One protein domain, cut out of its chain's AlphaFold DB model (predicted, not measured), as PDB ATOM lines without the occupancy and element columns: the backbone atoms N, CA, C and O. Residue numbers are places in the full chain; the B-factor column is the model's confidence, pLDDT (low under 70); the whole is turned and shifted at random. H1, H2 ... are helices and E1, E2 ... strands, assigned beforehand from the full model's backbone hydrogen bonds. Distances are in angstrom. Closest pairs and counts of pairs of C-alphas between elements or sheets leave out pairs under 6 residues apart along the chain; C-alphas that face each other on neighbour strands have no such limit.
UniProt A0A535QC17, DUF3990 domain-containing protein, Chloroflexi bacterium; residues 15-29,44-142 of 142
ATOM      1  N   TYR A  15      33.450   3.676   1.362       91.12
ATOM      2  CA  TYR A  15      32.079   3.179   1.398       91.12
ATOM      3  C   TYR A  15      32.016   1.737   1.895       91.12
ATOM      4  O   TYR A  15      32.720   0.859   1.396       91.12
ATOM      5  N   LEU A  16      31.138   1.505   2.865       92.12
ATOM      6  CA  LEU A  16      30.803   0.201   3.427       92.12
ATOM      7  C   LEU A  16      29.280   0.033   3.430       92.12
ATOM      8  O   LEU A  16      28.530   1.005   3.341       92.12
ATOM      9  N   THR A  17      28.821  -1.199   3.602       91.31
ATOM     10  CA  THR A  17      27.410  -1.515   3.841       91.31
ATOM     11  C   THR A  17      27.300  -2.523   4.980       91.31
ATOM     12  O   THR A  17      28.225  -3.301   5.224       91.31
ATOM     13  N   ASP A  18      26.179  -2.489   5.695       89.19
ATOM     14  CA  ASP A  18      25.817  -3.484   6.705       89.19
ATOM     15  C   ASP A  18      25.174  -4.748   6.099       89.19
ATOM     16  O   ASP A  18      24.936  -5.719   6.818       89.19
ATOM     17  N   SER A  19      24.941  -4.767   4.782       88.88
ATOM     18  CA  SER A  19      24.346  -5.891   4.062       88.88
ATOM     19  C   SER A  19      25.360  -6.596   3.161       88.88
ATOM     20  O   SER A  19      25.892  -6.031   2.204       88.88
ATOM     21  N   GLU A  20      25.592  -7.882   3.426       87.00
ATOM     22  CA  GLU A  20      26.447  -8.721   2.578       87.00
ATOM     23  C   GLU A  20      25.892  -8.841   1.150       87.00
ATOM     24  O   GLU A  20      26.657  -8.856   0.186       87.00
ATOM     25  N   GLU A  21      24.567  -8.879   1.003       86.12
ATOM     26  CA  GLU A  21      23.892  -8.919  -0.294       86.12
ATOM     27  C   GLU A  21      24.185  -7.656  -1.113       86.12
ATOM     28  O   GLU A  21      24.638  -7.748  -2.255       86.12
ATOM     29  N   VAL A  22      24.035  -6.477  -0.504       84.94
ATOM     30  CA  VAL A  22      24.347  -5.185  -1.138       84.94
ATOM     31  C   VAL A  22      25.831  -5.111  -1.499       84.94
ATOM     32  O   VAL A  22      26.182  -4.700  -2.606       84.94
ATOM     33  N   GLY A  23      26.708  -5.595  -0.615       84.44
ATOM     34  CA  GLY A  23      28.143  -5.693  -0.876       84.44
ATOM     35  C   GLY A  23      28.460  -6.540  -2.113       84.44
ATOM     36  O   GLY A  23      29.263  -6.129  -2.952       84.44
ATOM     37  N   ARG A  24      27.784  -7.684  -2.287       84.12
ATOM     38  CA  ARG A  24      27.920  -8.541  -3.481       84.12
ATOM     39  C   ARG A  24      27.416  -7.854  -4.751       84.12
ATOM     40  O   ARG A  24      28.071  -7.965  -5.788       84.12
ATOM     41  N   LEU A  25      26.307  -7.117  -4.680       81.50
ATOM     42  CA  LEU A  25      25.783  -6.349  -5.819       81.50
ATOM     43  C   LEU A  25      26.777  -5.269  -6.279       81.50
ATOM     44  O   LEU A  25      27.034  -5.127  -7.479       81.50
ATOM     45  N   TYR A  26      27.388  -4.539  -5.344       79.00
ATOM     46  CA  TYR A  26      28.421  -3.554  -5.678       79.00
ATOM     47  C   TYR A  26      29.706  -4.203  -6.198       79.00
ATOM     48  O   TYR A  26      30.288  -3.712  -7.164       79.00
ATOM     49  N   ALA A  27      30.126  -5.332  -5.629       79.94
ATOM     50  CA  ALA A  27      31.293  -6.068  -6.105       79.94
ATOM     51  C   ALA A  27      31.116  -6.553  -7.559       79.94
ATOM     52  O   ALA A  27      32.039  -6.442  -8.363       79.94
ATOM     53  N   GLY A  28      29.918  -7.028  -7.918       72.88
ATOM     54  CA  GLY A  28      29.596  -7.452  -9.283       72.88
ATOM     55  C   GLY A  28      29.514  -6.306 -10.297       72.88
ATOM     56  O   GLY A  28      29.892  -6.488 -11.450       72.88
ATOM     57  N   THR A  29      29.060  -5.119  -9.882       71.38
ATOM     58  CA  THR A  29      28.933  -3.942 -10.768       71.38
ATOM     59  C   THR A  29      30.229  -3.144 -10.915       71.38
ATOM     60  O   THR A  29      30.434  -2.505 -11.944       71.38
ATOM     61  N   GLU A  44      33.707  -7.683  11.471       89.19
ATOM     62  CA  GLU A  44      32.969  -7.138  12.604       89.19
ATOM     63  C   GLU A  44      33.698  -5.896  13.129       89.19
ATOM     64  O   GLU A  44      34.896  -5.930  13.453       89.19
ATOM     65  N   LEU A  45      32.969  -4.781  13.178       87.69
ATOM     66  CA  LEU A  45      33.469  -3.476  13.591       87.69
ATOM     67  C   LEU A  45      32.709  -3.014  14.839       87.69
ATOM     68  O   LEU A  45      31.480  -3.031  14.863       87.69
ATOM     69  N   ASP A  46      33.438  -2.574  15.866       88.06
ATOM     70  CA  ASP A  46      32.834  -1.874  17.007       88.06
ATOM     71  C   ASP A  46      32.313  -0.511  16.516       88.06
ATOM     72  O   ASP A  46      33.095   0.226  15.917       88.06
ATOM     73  N   PRO A  47      31.051  -0.121  16.776       84.94
ATOM     74  CA  PRO A  47      30.522   1.186  16.379       84.94
ATOM     75  C   PRO A  47      31.406   2.385  16.764       84.94
ATOM     76  O   PRO A  47      31.412   3.397  16.067       84.94
ATOM     77  N   LYS A  48      32.200   2.274  17.838       89.69
ATOM     78  CA  LYS A  48      33.148   3.314  18.273       89.69
ATOM     79  C   LYS A  48      34.232   3.620  17.242       89.69
ATOM     80  O   LYS A  48      34.797   4.713  17.281       89.69
ATOM     81  N   VAL A  49      34.538   2.697  16.327       92.31
ATOM     82  CA  VAL A  49      35.554   2.938  15.292       92.31
ATOM     83  C   VAL A  49      35.124   4.018  14.306       92.31
ATOM     84  O   VAL A  49      35.990   4.608  13.676       92.31
ATOM     85  N   PHE A  50      33.826   4.316  14.191       93.56
ATOM     86  CA  PHE A  50      33.297   5.291  13.234       93.56
ATOM     87  C   PHE A  50      33.446   6.759  13.672       93.56
ATOM     88  O   PHE A  50      33.122   7.656  12.894       93.56
ATOM     89  N   GLY A  51      33.970   7.029  14.873       94.88
ATOM     90  CA  GLY A  51      34.194   8.394  15.357       94.88
ATOM     91  C   GLY A  51      32.888   9.164  15.574       94.88
ATOM     92  O   GLY A  51      31.932   8.630  16.137       94.88
ATOM     93  N   ARG A  52      32.845  10.435  15.159       96.75
ATOM     94  CA  ARG A  52      31.624  11.257  15.190       96.75
ATOM     95  C   ARG A  52      30.739  10.893  14.002       96.75
ATOM     96  O   ARG A  52      31.157  11.043  12.855       96.75
ATOM     97  N   VAL A  53      29.523  10.425  14.271       96.62
ATOM     98  CA  VAL A  53      28.628   9.871  13.244       96.62
ATOM     99  C   VAL A  53      27.436  10.791  12.997       96.62
ATOM    100  O   VAL A  53      26.733  11.151  13.939       96.62
ATOM    101  N   LEU A  54      27.185  11.113  11.727       96.94
ATOM    102  CA  LEU A  54      25.893  11.620  11.260       96.94
ATOM    103  C   LEU A  54      25.052  10.424  10.790       96.94
ATOM    104  O   LEU A  54      25.305   9.883   9.718       96.94
ATOM    105  N   ASP A  55      24.095   9.972  11.607       96.19
ATOM    106  CA  ASP A  55      23.220   8.830  11.285       96.19
ATOM    107  C   ASP A  55      21.864   9.330  10.764       96.19
ATOM    108  O   ASP A  55      20.927   9.557  11.532       96.19
ATOM    109  N   LEU A  56      21.761   9.491   9.444       96.44
ATOM    110  CA  LEU A  56      20.569   9.985   8.751       96.44
ATOM    111  C   LEU A  56      19.364   9.049   8.906       96.44
ATOM    112  O   LEU A  56      18.226   9.494   8.806       96.44
ATOM    113  N   ARG A  57      19.577   7.765   9.224       93.88
ATOM    114  CA  ARG A  57      18.481   6.809   9.488       93.88
ATOM    115  C   ARG A  57      17.720   7.133  10.777       93.88
ATOM    116  O   ARG A  57      16.632   6.611  10.994       93.88
ATOM    117  N   LYS A  58      18.319   7.946  11.652       94.88
ATOM    118  CA  LYS A  58      17.760   8.375  12.942       94.88
ATOM    119  C   LYS A  58      17.546   9.885  13.013       94.88
ATOM    120  O   LYS A  58      17.094  10.378  14.044       94.88
ATOM    121  N   ASP A  59      17.894  10.624  11.963       96.38
ATOM    122  CA  ASP A  59      17.775  12.075  11.943       96.38
ATOM    123  C   ASP A  59      16.355  12.475  11.521       96.38
ATOM    124  O   ASP A  59      15.957  12.329  10.366       96.38
ATOM    125  N   GLU A  60      15.575  12.998  12.466       96.75
ATOM    126  CA  GLU A  60      14.202  13.442  12.195       96.75
ATOM    127  C   GLU A  60      14.130  14.568  11.156       96.75
ATOM    128  O   GLU A  60      13.110  14.713  10.482       96.75
ATOM    129  N   ARG A  61      15.183  15.383  11.020       97.25
ATOM    130  CA  ARG A  61      15.234  16.456  10.019       97.25
ATOM    131  C   ARG A  61      15.380  15.855   8.630       97.25
ATOM    132  O   ARG A  61      14.705  16.304   7.712       97.25
ATOM    133  N   TRP A  62      16.203  14.815   8.502       96.75
ATOM    134  CA  TRP A  62      16.353  14.072   7.252       96.75
ATOM    135  C   TRP A  62      15.049  13.377   6.863       96.75
ATOM    136  O   TRP A  62      14.590  13.523   5.736       96.75
ATOM    137  N   ALA A  63      14.392  12.703   7.812       96.81
ATOM    138  CA  ALA A  63      13.102  12.062   7.562       96.81
ATOM    139  C   ALA A  63      12.025  13.059   7.092       96.81
ATOM    140  O   ALA A  63      11.237  12.745   6.203       96.81
ATOM    141  N   LYS A  64      12.002  14.272   7.662       97.06
ATOM    142  CA  LYS A  64      11.099  15.345   7.219       97.06
ATOM    143  C   LYS A  64      11.446  15.835   5.818       97.06
ATOM    144  O   LYS A  64      10.543  15.916   4.997       97.06
ATOM    145  N   TYR A  65      12.726  16.095   5.558       96.31
ATOM    146  CA  TYR A  65      13.217  16.546   4.257       96.31
ATOM    147  C   TYR A  65      12.846  15.560   3.142       96.31
ATOM    148  O   TYR A  65      12.264  15.945   2.137       96.31
ATOM    149  N   LEU A  66      13.062  14.260   3.362       94.94
ATOM    150  CA  LEU A  66      12.690  13.207   2.411       94.94
ATOM    151  C   LEU A  66      11.201  13.210   2.029       94.94
ATOM    152  O   LEU A  66      10.869  12.866   0.897       94.94
ATOM    153  N   ALA A  67      10.319  13.608   2.948       95.81
ATOM    154  CA  ALA A  67       8.874  13.647   2.735       95.81
ATOM    155  C   ALA A  67       8.382  14.928   2.030       95.81
ATOM    156  O   ALA A  67       7.192  15.039   1.715       95.81
ATOM    157  N   GLU A  68       9.260  15.908   1.800       95.12
ATOM    158  CA  GLU A  68       8.908  17.149   1.113       95.12
ATOM    159  C   GLU A  68       8.622  16.909  -0.373       95.12
ATOM    160  O   GLU A  68       9.133  15.975  -0.988       95.12
ATOM    161  N   ARG A  69       7.789  17.777  -0.960       94.06
ATOM    162  CA  ARG A  69       7.417  17.746  -2.382       94.06
ATOM    163  C   ARG A  69       7.968  18.990  -3.071       94.06
ATOM    164  O   ARG A  69       7.320  20.038  -3.019       94.06
ATOM    165  N   PRO A  70       9.157  18.909  -3.688       89.12
ATOM    166  CA  PRO A  70       9.846  20.099  -4.176       89.12
ATOM    167  C   PRO A  70       9.302  20.602  -5.520       89.12
ATOM    168  O   PRO A  70       9.522  21.758  -5.869       89.12
ATOM    169  N   ILE A  71       8.592  19.761  -6.284       88.06
ATOM    170  CA  ILE A  71       8.087  20.096  -7.623       88.06
ATOM    171  C   ILE A  71       6.605  20.497  -7.529       88.06
ATOM    172  O   ILE A  71       5.757  19.637  -7.262       88.06
ATOM    173  N   PRO A  72       6.243  21.773  -7.781       89.25
ATOM    174  CA  PRO A  72       4.850  22.209  -7.765       89.25
ATOM    175  C   PRO A  72       3.992  21.414  -8.757       89.25
ATOM    176  O   PRO A  72       4.301  21.343  -9.943       89.25
ATOM    177  N   GLY A  73       2.893  20.835  -8.272       89.69
ATOM    178  CA  GLY A  73       1.971  20.041  -9.090       89.69
ATOM    179  C   GLY A  73       2.357  18.567  -9.271       89.69
ATOM    180  O   GLY A  73       1.557  17.829  -9.843       89.69
ATOM    181  N   SER A  74       3.511  18.119  -8.756       90.69
ATOM    182  CA  SER A  74       3.834  16.690  -8.639       90.69
ATOM    183  C   SER A  74       3.431  16.127  -7.267       90.69
ATOM    184  O   SER A  74       3.298  16.857  -6.281       90.69
ATOM    185  N   ASN A  75       3.237  14.807  -7.208       91.88
ATOM    186  CA  ASN A  75       3.123  14.055  -5.958       91.88
ATOM    187  C   ASN A  75       4.453  13.428  -5.511       91.88
ATOM    188  O   ASN A  75       4.484  12.864  -4.420       91.88
ATOM    189  N   ASP A  76       5.510  13.539  -6.320       91.75
ATOM    190  CA  ASP A  76       6.818  12.957  -6.022       91.75
ATOM    191  C   ASP A  76       7.462  13.656  -4.822       91.75
ATOM    192  O   ASP A  76       7.536  14.890  -4.749       91.75
ATOM    193  N   THR A  77       7.926  12.848  -3.877       93.81
ATOM    194  CA  THR A  77       8.701  13.308  -2.726       93.81
ATOM    195  C   THR A  77      10.190  13.398  -3.058       93.81
ATOM    196  O   THR A  77      10.648  12.837  -4.054       93.81
ATOM    197  N   ILE A  78      10.977  14.069  -2.213       92.12
ATOM    198  CA  ILE A  78      12.445  14.050  -2.323       92.12
ATOM    199  C   ILE A  78      12.975  12.609  -2.318       92.12
ATOM    200  O   ILE A  78      13.859  12.285  -3.109       92.12
ATOM    201  N   GLU A  79      12.419  11.726  -1.485       91.88
ATOM    202  CA  GLU A  79      12.795  10.308  -1.476       91.88
ATOM    203  C   GLU A  79      12.542   9.625  -2.828       91.88
ATOM    204  O   GLU A  79      13.389   8.864  -3.302       91.88
ATOM    205  N   ASP A  80      11.407   9.910  -3.470       90.31
ATOM    206  CA  ASP A  80      11.103   9.368  -4.796       90.31
ATOM    207  C   ASP A  80      12.128   9.858  -5.824       90.31
ATOM    208  O   ASP A  80      12.666   9.062  -6.594       90.31
ATOM    209  N   LEU A  81      12.485  11.146  -5.782       88.25
ATOM    210  CA  LEU A  81      13.503  11.724  -6.664       88.25
ATOM    211  C   LEU A  81      14.883  11.076  -6.477       88.25
ATOM    212  O   LEU A  81      15.572  10.836  -7.470       88.25
ATOM    213  N   ILE A  82      15.267  10.751  -5.237       87.19
ATOM    214  CA  ILE A  82      16.508  10.018  -4.938       87.19
ATOM    215  C   ILE A  82      16.458   8.601  -5.520       87.19
ATOM    216  O   ILE A  82      17.436   8.133  -6.096       87.19
ATOM    217  N   LYS A  83      15.321   7.906  -5.411       84.94
ATOM    218  CA  LYS A  83      15.163   6.545  -5.952       84.94
ATOM    219  C   LYS A  83      15.158   6.506  -7.480       84.94
ATOM    220  O   LYS A  83      15.608   5.520  -8.060       84.94
ATOM    221  N   PHE A  84      14.632   7.544  -8.132       78.31
ATOM    222  CA  PHE A  84      14.546   7.609  -9.594       78.31
ATOM    223  C   PHE A  84      15.882   7.893 -10.275       78.31
ATOM    224  O   PHE A  84      16.083   7.480 -11.419       78.31
ATOM    225  N   ALA A  85      16.775   8.620  -9.612       60.31
ATOM    226  CA  ALA A  85      17.973   9.143 -10.234       60.31
ATOM    227  C   ALA A  85      19.231   8.629  -9.536       60.31
ATOM    228  O   ALA A  85      19.472   8.894  -8.364       60.31
ATOM    229  N   ASN A  86      20.035   7.890 -10.298       65.94
ATOM    230  CA  ASN A  86      21.330   7.359  -9.880       65.94
ATOM    231  C   ASN A  86      22.233   8.448  -9.253       65.94
ATOM    232  O   ASN A  86      22.161   9.592  -9.690       65.94
ATOM    233  N   GLU A  87      23.070   8.036  -8.283       61.09
ATOM    234  CA  GLU A  87      24.124   8.707  -7.466       61.09
ATOM    235  C   GLU A  87      24.231  10.264  -7.484       61.09
ATOM    236  O   GLU A  87      24.275  10.895  -6.426       61.09
ATOM    237  N   GLU A  88      24.209  10.924  -8.647       63.44
ATOM    238  CA  GLU A  88      24.330  12.385  -8.812       63.44
ATOM    239  C   GLU A  88      23.193  13.189  -8.153       63.44
ATOM    240  O   GLU A  88      23.447  14.208  -7.504       63.44
ATOM    241  N   ASN A  89      21.936  12.741  -8.263       74.94
ATOM    242  CA  ASN A  89      20.813  13.466  -7.649       74.94
ATOM    243  C   ASN A  89      20.779  13.302  -6.130       74.94
ATOM    244  O   ASN A  89      20.373  14.228  -5.425       74.94
ATOM    245  N   TYR A  90      21.212  12.145  -5.621       84.69
ATOM    246  CA  TYR A  90      21.272  11.931  -4.181       84.69
ATOM    247  C   TYR A  90      22.290  12.886  -3.557       84.69
ATOM    248  O   TYR A  90      21.947  13.615  -2.628       84.69
ATOM    249  N   ASN A  91      23.498  12.972  -4.115       87.56
ATOM    250  CA  ASN A  91      24.510  13.873  -3.575       87.56
ATOM    251  C   ASN A  91      24.030  15.334  -3.510       87.56
ATOM    252  O   ASN A  91      24.117  15.947  -2.449       87.56
ATOM    253  N   SER A  92      23.425  15.849  -4.585       88.50
ATOM    254  CA  SER A  92      22.876  17.214  -4.609       88.50
ATOM    255  C   SER A  92      21.806  17.440  -3.527       88.50
ATOM    256  O   SER A  92      21.891  18.379  -2.736       88.50
ATOM    257  N   LEU A  93      20.829  16.530  -3.413       91.50
ATOM    258  CA  LEU A  93      19.756  16.632  -2.415       91.50
ATOM    259  C   LEU A  93      20.279  16.497  -0.978       91.50
ATOM    260  O   LEU A  93      19.740  17.118  -0.060       91.50
ATOM    261  N   PHE A  94      21.327  15.701  -0.775       93.00
ATOM    262  CA  PHE A  94      22.014  15.593   0.503       93.00
ATOM    263  C   PHE A  94      22.755  16.890   0.862       93.00
ATOM    264  O   PHE A  94      22.638  17.369   1.991       93.00
ATOM    265  N   GLU A  95      23.472  17.499  -0.082       93.19
ATOM    266  CA  GLU A  95      24.146  18.787   0.122       93.19
ATOM    267  C   GLU A  95      23.161  19.921   0.428       93.19
ATOM    268  O   GLU A  95      23.417  20.744   1.314       93.19
ATOM    269  N   ASP A  96      22.008  19.925  -0.242       94.19
ATOM    270  CA  ASP A  96      20.908  20.847   0.034       94.19
ATOM    271  C   ASP A  96      20.409  20.712   1.478       94.19
ATOM    272  O   ASP A  96      20.377  21.698   2.222       94.19
ATOM    273  N   PHE A  97      20.138  19.483   1.925       96.12
ATOM    274  CA  PHE A  97      19.752  19.210   3.309       96.12
ATOM    275  C   PHE A  97      20.784  19.712   4.324       96.12
ATOM    276  O   PHE A  97      20.416  20.328   5.331       96.12
ATOM    277  N   LEU A  98      22.073  19.452   4.080       96.19
ATOM    278  CA  LEU A  98      23.150  19.891   4.966       96.19
ATOM    279  C   LEU A  98      23.180  21.413   5.090       96.19
ATOM    280  O   LEU A  98      23.268  21.941   6.203       96.19
ATOM    281  N   ARG A  99      23.082  22.117   3.957       96.31
ATOM    282  CA  ARG A  99      23.070  23.579   3.907       96.31
ATOM    283  C   ARG A  99      21.882  24.144   4.680       96.31
ATOM    284  O   ARG A  99      22.077  25.005   5.541       96.31
ATOM    285  N   ASP A 100      20.684  23.633   4.428       95.81
ATOM    286  CA  ASP A 100      19.449  24.157   5.018       95.81
ATOM    287  C   ASP A 100      19.391  23.909   6.534       95.81
ATOM    288  O   ASP A 100      18.891  24.738   7.301       95.81
ATOM    289  N   ASN A 101      20.007  22.818   6.997       96.50
ATOM    290  CA  ASN A 101      20.106  22.469   8.415       96.50
ATOM    291  C   ASN A 101      21.394  22.968   9.090       96.50
ATOM    292  O   ASN A 101      21.614  22.672  10.269       96.50
ATOM    293  N   LYS A 102      22.227  23.739   8.376       96.56
ATOM    294  CA  LYS A 102      23.503  24.296   8.864       96.56
ATOM    295  C   LYS A 102      24.438  23.224   9.435       96.56
ATOM    296  O   LYS A 102      25.115  23.444  10.439       96.56
ATOM    297  N   ILE A 103      24.452  22.052   8.808       96.06
ATOM    298  CA  ILE A 103      25.272  20.910   9.203       96.06
ATOM    299  C   ILE A 103      26.603  21.002   8.461       96.06
ATOM    300  O   ILE A 103      26.648  20.956   7.233       96.06
ATOM    301  N   SER A 104      27.704  21.104   9.204       94.56
ATOM    302  CA  SER A 104      29.038  21.045   8.618       94.56
ATOM    303  C   SER A 104      29.524  19.607   8.552       94.56
ATOM    304  O   SER A 104      29.656  18.916   9.562       94.56
ATOM    305  N   LEU A 105      29.888  19.169   7.352       91.56
ATOM    306  CA  LEU A 105      30.509  17.871   7.133       91.56
ATOM    307  C   LEU A 105      31.861  17.702   7.847       91.56
ATOM    308  O   LEU A 105      32.312  16.573   8.014       91.56
ATOM    309  N   ALA A 106      32.524  18.784   8.265       92.44
ATOM    310  CA  ALA A 106      33.771  18.708   9.033       92.44
ATOM    311  C   ALA A 106      33.562  18.210  10.482       92.44
ATOM    312  O   ALA A 106      34.507  17.759  11.142       92.44
ATOM    313  N   ASP A 107      32.322  18.258  10.972       95.00
ATOM    314  CA  ASP A 107      31.973  17.845  12.332       95.00
ATOM    315  C   ASP A 107      31.795  16.328  12.469       95.00
ATOM    316  O   ASP A 107      31.707  15.816  13.588       95.00
ATOM    317  N   PHE A 108      31.807  15.601  11.349       96.50
ATOM    318  CA  PHE A 108      31.543  14.169  11.298       96.50
ATOM    319  C   PHE A 108      32.679  13.417  10.615       96.50
ATOM    320  O   PHE A 108      33.211  13.824   9.585       96.50
ATOM    321  N   ASP A 109      33.029  12.281  11.203       97.25
ATOM    322  CA  ASP A 109      34.025  11.356  10.679       97.25
ATOM    323  C   ASP A 109      33.391  10.296   9.766       97.25
ATOM    324  O   ASP A 109      34.043   9.811   8.839       97.25
ATOM    325  N   THR A 110      32.119   9.969  10.018       96.75
ATOM    326  CA  THR A 110      31.335   8.981   9.267       96.75
ATOM    327  C   THR A 110      29.907   9.474   9.052       96.75
ATOM    328  O   THR A 110      29.304  10.068   9.947       96.75
ATOM    329  N   ILE A 111      29.354   9.182   7.881       96.50
ATOM    330  CA  ILE A 111      27.948   9.405   7.541       96.50
ATOM    331  C   ILE A 111      27.310   8.041   7.322       96.50
ATOM    332  O   ILE A 111      27.861   7.209   6.603       96.50
ATOM    333  N   ILE A 112      26.166   7.802   7.954       95.38
ATOM    334  CA  ILE A 112      25.371   6.598   7.735       95.38
ATOM    335  C   ILE A 112      24.017   7.030   7.214       95.38
ATOM    336  O   ILE A 112      23.335   7.834   7.849       95.38
ATOM    337  N   GLY A 113      23.612   6.468   6.088       93.50
ATOM    338  CA  GLY A 113      22.307   6.739   5.520       93.50
ATOM    339  C   GLY A 113      21.702   5.519   4.841       93.50
ATOM    340  O   GLY A 113      22.356   4.481   4.709       93.50
ATOM    341  N   PRO A 114      20.425   5.623   4.461       90.69
ATOM    342  CA  PRO A 114      19.742   4.585   3.704       90.69
ATOM    343  C   PRO A 114      20.384   4.378   2.324       90.69
ATOM    344  O   PRO A 114      20.783   5.328   1.646       90.69
ATOM    345  N   GLU A 115      20.456   3.114   1.914       86.62
ATOM    346  CA  GLU A 115      20.738   2.699   0.540       86.62
ATOM    347  C   GLU A 115      19.399   2.557  -0.198       86.62
ATOM    348  O   GLU A 115      18.684   1.565  -0.047       86.62
ATOM    349  N   PHE A 116      19.017   3.591  -0.950       82.94
ATOM    350  CA  PHE A 116      17.685   3.673  -1.554       82.94
ATOM    351  C   PHE A 116      17.518   2.827  -2.819       82.94
ATOM    352  O   PHE A 116      16.386   2.482  -3.155       82.94
ATOM    353  N   VAL A 117      18.609   2.472  -3.506       77.38
ATOM    354  CA  VAL A 117      18.541   1.721  -4.770       77.38
ATOM    355  C   VAL A 117      18.509   0.219  -4.506       77.38
ATOM    356  O   VAL A 117      17.764  -0.513  -5.154       77.38
ATOM    357  N   ARG A 118      19.331  -0.257  -3.564       77.88
ATOM    358  CA  ARG A 118      19.530  -1.698  -3.301       77.88
ATOM    359  C   ARG A 118      19.040  -2.161  -1.926       77.88
ATOM    360  O   ARG A 118      19.063  -3.360  -1.660       77.88
ATOM    361  N   GLY A 119      18.557  -1.244  -1.086       79.00
ATOM    362  CA  GLY A 119      18.128  -1.521   0.285       79.00
ATOM    363  C   GLY A 119      19.294  -1.625   1.275       79.00
ATOM    364  O   GLY A 119      20.444  -1.800   0.891       79.00
ATOM    365  N   GLY A 120      18.998  -1.529   2.573       85.25
ATOM    366  CA  GLY A 120      20.005  -1.554   3.644       85.25
ATOM    367  C   GLY A 120      20.583  -0.173   3.967       85.25
ATOM    368  O   GLY A 120      19.929   0.851   3.748       85.25
ATOM    369  N   SER A 121      21.799  -0.147   4.521       89.44
ATOM    370  CA  SER A 121      22.512   1.096   4.828       89.44
ATOM    371  C   SER A 121      23.793   1.221   4.008       89.44
ATOM    372  O   SER A 121      24.511   0.242   3.780       89.44
ATOM    373  N   GLN A 122      24.130   2.458   3.668       91.06
ATOM    374  CA  GLN A 122      25.462   2.852   3.227       91.06
ATOM    375  C   GLN A 122      26.160   3.648   4.330       91.06
ATOM    376  O   GLN A 122      25.566   4.485   5.015       91.06
ATOM    377  N   ILE A 123      27.437   3.344   4.522       93.81
ATOM    378  CA  ILE A 123      28.299   3.920   5.547       93.81
ATOM    379  C   ILE A 123      29.478   4.554   4.814       93.81
ATOM    380  O   ILE A 123      30.333   3.842   4.291       93.81
ATOM    381  N   CYS A 124      29.530   5.882   4.775       94.81
ATOM    382  CA  CYS A 124      30.632   6.638   4.192       94.81
ATOM    383  C   CYS A 124      31.569   7.123   5.301       94.81
ATOM    384  O   CYS A 124      31.248   8.036   6.065       94.81
ATOM    385  N   VAL A 125      32.739   6.492   5.405       95.62
ATOM    386  CA  VAL A 125      33.803   6.881   6.334       95.62
ATOM    387  C   VAL A 125      34.680   7.925   5.654       95.62
ATOM    388  O   VAL A 125      35.475   7.614   4.766       95.62
ATOM    389  N   ARG A 126      34.543   9.174   6.093       94.31
ATOM    390  CA  ARG A 126      35.180  10.344   5.473       94.31
ATOM    391  C   ARG A 126      36.514  10.692   6.111       94.31
ATOM    392  O   ARG A 126      37.387  11.261   5.462       94.31
ATOM    393  N   ASN A 127      36.710  10.330   7.379       94.75
ATOM    394  CA  ASN A 127      37.993  10.528   8.041       94.75
ATOM    395  C   ASN A 127      39.040   9.534   7.494       94.75
ATOM    396  O   ASN A 127      38.927   8.329   7.750       94.75
ATOM    397  N   PRO A 128      40.112   9.999   6.818       93.75
ATOM    398  CA  PRO A 128      41.067   9.116   6.146       93.75
ATOM    399  C   PRO A 128      41.849   8.224   7.119       93.75
ATOM    400  O   PRO A 128      42.251   7.117   6.761       93.75
ATOM    401  N   LYS A 129      42.053   8.661   8.371       94.69
ATOM    402  CA  LYS A 129      42.731   7.842   9.389       94.69
ATOM    403  C   LYS A 129      41.863   6.660   9.814       94.69
ATOM    404  O   LYS A 129      42.388   5.560   9.987       94.69
ATOM    405  N   ILE A 130      40.556   6.887   9.964       95.25
ATOM    406  CA  ILE A 130      39.586   5.839  10.304       95.25
ATOM    407  C   ILE A 130      39.411   4.890   9.121       95.25
ATOM    408  O   ILE A 130      39.538   3.680   9.299       95.25
ATOM    409  N   ALA A 131      39.220   5.429   7.914       94.19
ATOM    410  CA  ALA A 131      39.110   4.642   6.689       94.19
ATOM    411  C   ALA A 131      40.310   3.693   6.530       94.19
ATOM    412  O   ALA A 131      40.135   2.481   6.430       94.19
ATOM    413  N   ALA A 132      41.536   4.210   6.652       92.62
ATOM    414  CA  ALA A 132      42.743   3.393   6.563       92.62
ATOM    415  C   ALA A 132      42.835   2.318   7.666       92.62
ATOM    416  O   ALA A 132      43.391   1.242   7.441       92.62
ATOM    417  N   ALA A 133      42.330   2.587   8.875       91.75
ATOM    418  CA  ALA A 133      42.291   1.596   9.951       91.75
ATOM    419  C   ALA A 133      41.288   0.469   9.667       91.75
ATOM    420  O   ALA A 133      41.621  -0.700   9.873       91.75
ATOM    421  N   ILE A 134      40.104   0.810   9.153       92.38
ATOM    422  CA  ILE A 134      39.080  -0.162   8.766       92.38
ATOM    423  C   ILE A 134      39.564  -1.008   7.587       92.38
ATOM    424  O   ILE A 134      39.491  -2.232   7.657       92.38
ATOM    425  N   GLU A 135      40.144  -0.399   6.551       90.38
ATOM    426  CA  GLU A 135      40.705  -1.134   5.412       90.38
ATOM    427  C   GLU A 135      41.763  -2.154   5.833       90.38
ATOM    428  O   GLU A 135      41.768  -3.285   5.344       90.38
ATOM    429  N   ARG A 136      42.666  -1.780   6.752       89.19
ATOM    430  CA  ARG A 136      43.657  -2.723   7.290       89.19
ATOM    431  C   ARG A 136      42.976  -3.907   7.966       89.19
ATOM    432  O   ARG A 136      43.402  -5.036   7.761       89.19
ATOM    433  N   ARG A 137      41.914  -3.666   8.738       87.75
ATOM    434  CA  ARG A 137      41.160  -4.730   9.411       87.75
ATOM    435  C   ARG A 137      40.445  -5.639   8.412       87.75
ATOM    436  O   ARG A 137      40.548  -6.849   8.545       87.75
ATOM    437  N   LEU A 138      39.816  -5.077   7.381       86.38
ATOM    438  CA  LEU A 138      39.180  -5.846   6.305       86.38
ATOM    439  C   LEU A 138      40.183  -6.752   5.575       86.38
ATOM    440  O   LEU A 138      39.879  -7.906   5.300       86.38
ATOM    441  N   LYS A 139      41.401  -6.261   5.312       82.50
ATOM    442  CA  LYS A 139      42.460  -7.031   4.638       82.50
ATOM    443  C   LYS A 139      43.097  -8.115   5.513       82.50
ATOM    444  O   LYS A 139      43.642  -9.067   4.971       82.50
ATOM    445  N   LEU A 140      43.055  -7.976   6.841       74.06
ATOM    446  CA  LEU A 140      43.585  -8.976   7.781       74.06
ATOM    447  C   LEU A 140      42.694 -10.220   7.910       74.06
ATOM    448  O   LEU A 140      43.166 -11.247   8.384       74.06
ATOM    449  N   HIS A 141      41.427 -10.122   7.507       61.25
ATOM    450  CA  HIS A 141      40.453 -11.216   7.548       61.25
ATOM    451  C   HIS A 141      40.177 -11.821   6.160       61.25
ATOM    452  O   HIS A 141      39.130 -12.431   5.960       61.25
ATOM    453  N   ARG A 142      41.104 -11.622   5.214       56.19
ATOM    454  CA  ARG A 142      41.093 -12.233   3.879       56.19
ATOM    455  C   ARG A 142      41.634 -13.660   3.913       56.19
ATOM    456  O   ARG A 142      42.615 -13.889   4.656       56.19
TER     457      ARG A 142
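This is residues 15 to 29 and 44 to 142 of the 142 residues of the protein "DUF3990 domain-containing protein" of Chloroflexi bacterium (UniProt A0A535QC17). A small four-stranded sheet lies in the middle of an elongated model, with H6 and H2 near one end of its strands, H1 by its edge strand E1, and a separate helical group, H3, H4 and H5, off the sheet. The long link from H3 to H4 reaches one far end of the long axis and H6 the other. The printed part has 114 residues with six named helices and four named strands, in the order E1 H1 H2 E2 H3 H4 H5 E3 E4 H6; the sheet's order is E1 E4 E3 E2, mixed, and the class is mixed, helices and strands. It is only just compact, close to loose, with a radius of gyration of the C-alphas of 15.5 A and spans of 53 by 33 by 21 A.

Find C-alpha 15 at (32.079, 3.179, 1.398), where E1, residues 15 to 17, begins; H1 follows at residues 20 to 29, 14.4 A long. After the cut look for H2 at residues 47 to 50, E2 at 53 to 55, H3 at 60 to 66 and H4 at 78 to 84. H5, residues 88 to 100, begins at (24.330, 12.385, -8.812) and runs 18.8 A. E3, residues 110 to 114, is 13.6 A long and E4, residues 121 to 125, 12.8 A; H6, residues 128 to 140, runs 18.3 A to (43.585, -8.976, 7.781).

Start at E1, antiparallel to E4, with N 16 and O 123 at 2.9 A. E3 and E4 form a hairpin, with N 124 and O 111 at 2.8 A. E3 and E2 are parallel, with N 112 and O 54 at 2.9 A; E2, H3 H4 H5 and E3 make a strand-helix-strand unit, two parallel neighbour strands with helices between them in the chain. H1, H2 and H6 only graze the sheet; the closest C-alphas of H6 and E4, Ala 131 and Val 125, are 5.8 A apart. H3, H4 and H5 are not on it. H4 and H5, a helical hairpin, touch at a shallow tilt of 13 degrees, H5 with residues 89 to 93 alone; their closest C-alphas, Ile 82 and Tyr 90, are 5.2 A apart. H3 and H4 only just touch, with 3 pairs of C-alphas within 8 A, closest at Leu 66 and Ile 78, 4.8 A. Every O i to N i+4 pair is within hydrogen-bond range in H1, H3, H4, H5 and H6; H2 is too short for one.

The two C-alphas farthest apart, those of Gly 73 and Leu 140, are 53.5 A apart. Residues 30 to 43 are not printed, and C-alphas 29 and 44 are 23.9 A apart across the cut. The link from H3 to H4, 11 residues, is long. Confidence is under 70 at residues 85 to 88 and 141 to 142; the mean pLDDT of the printed part is 89.0.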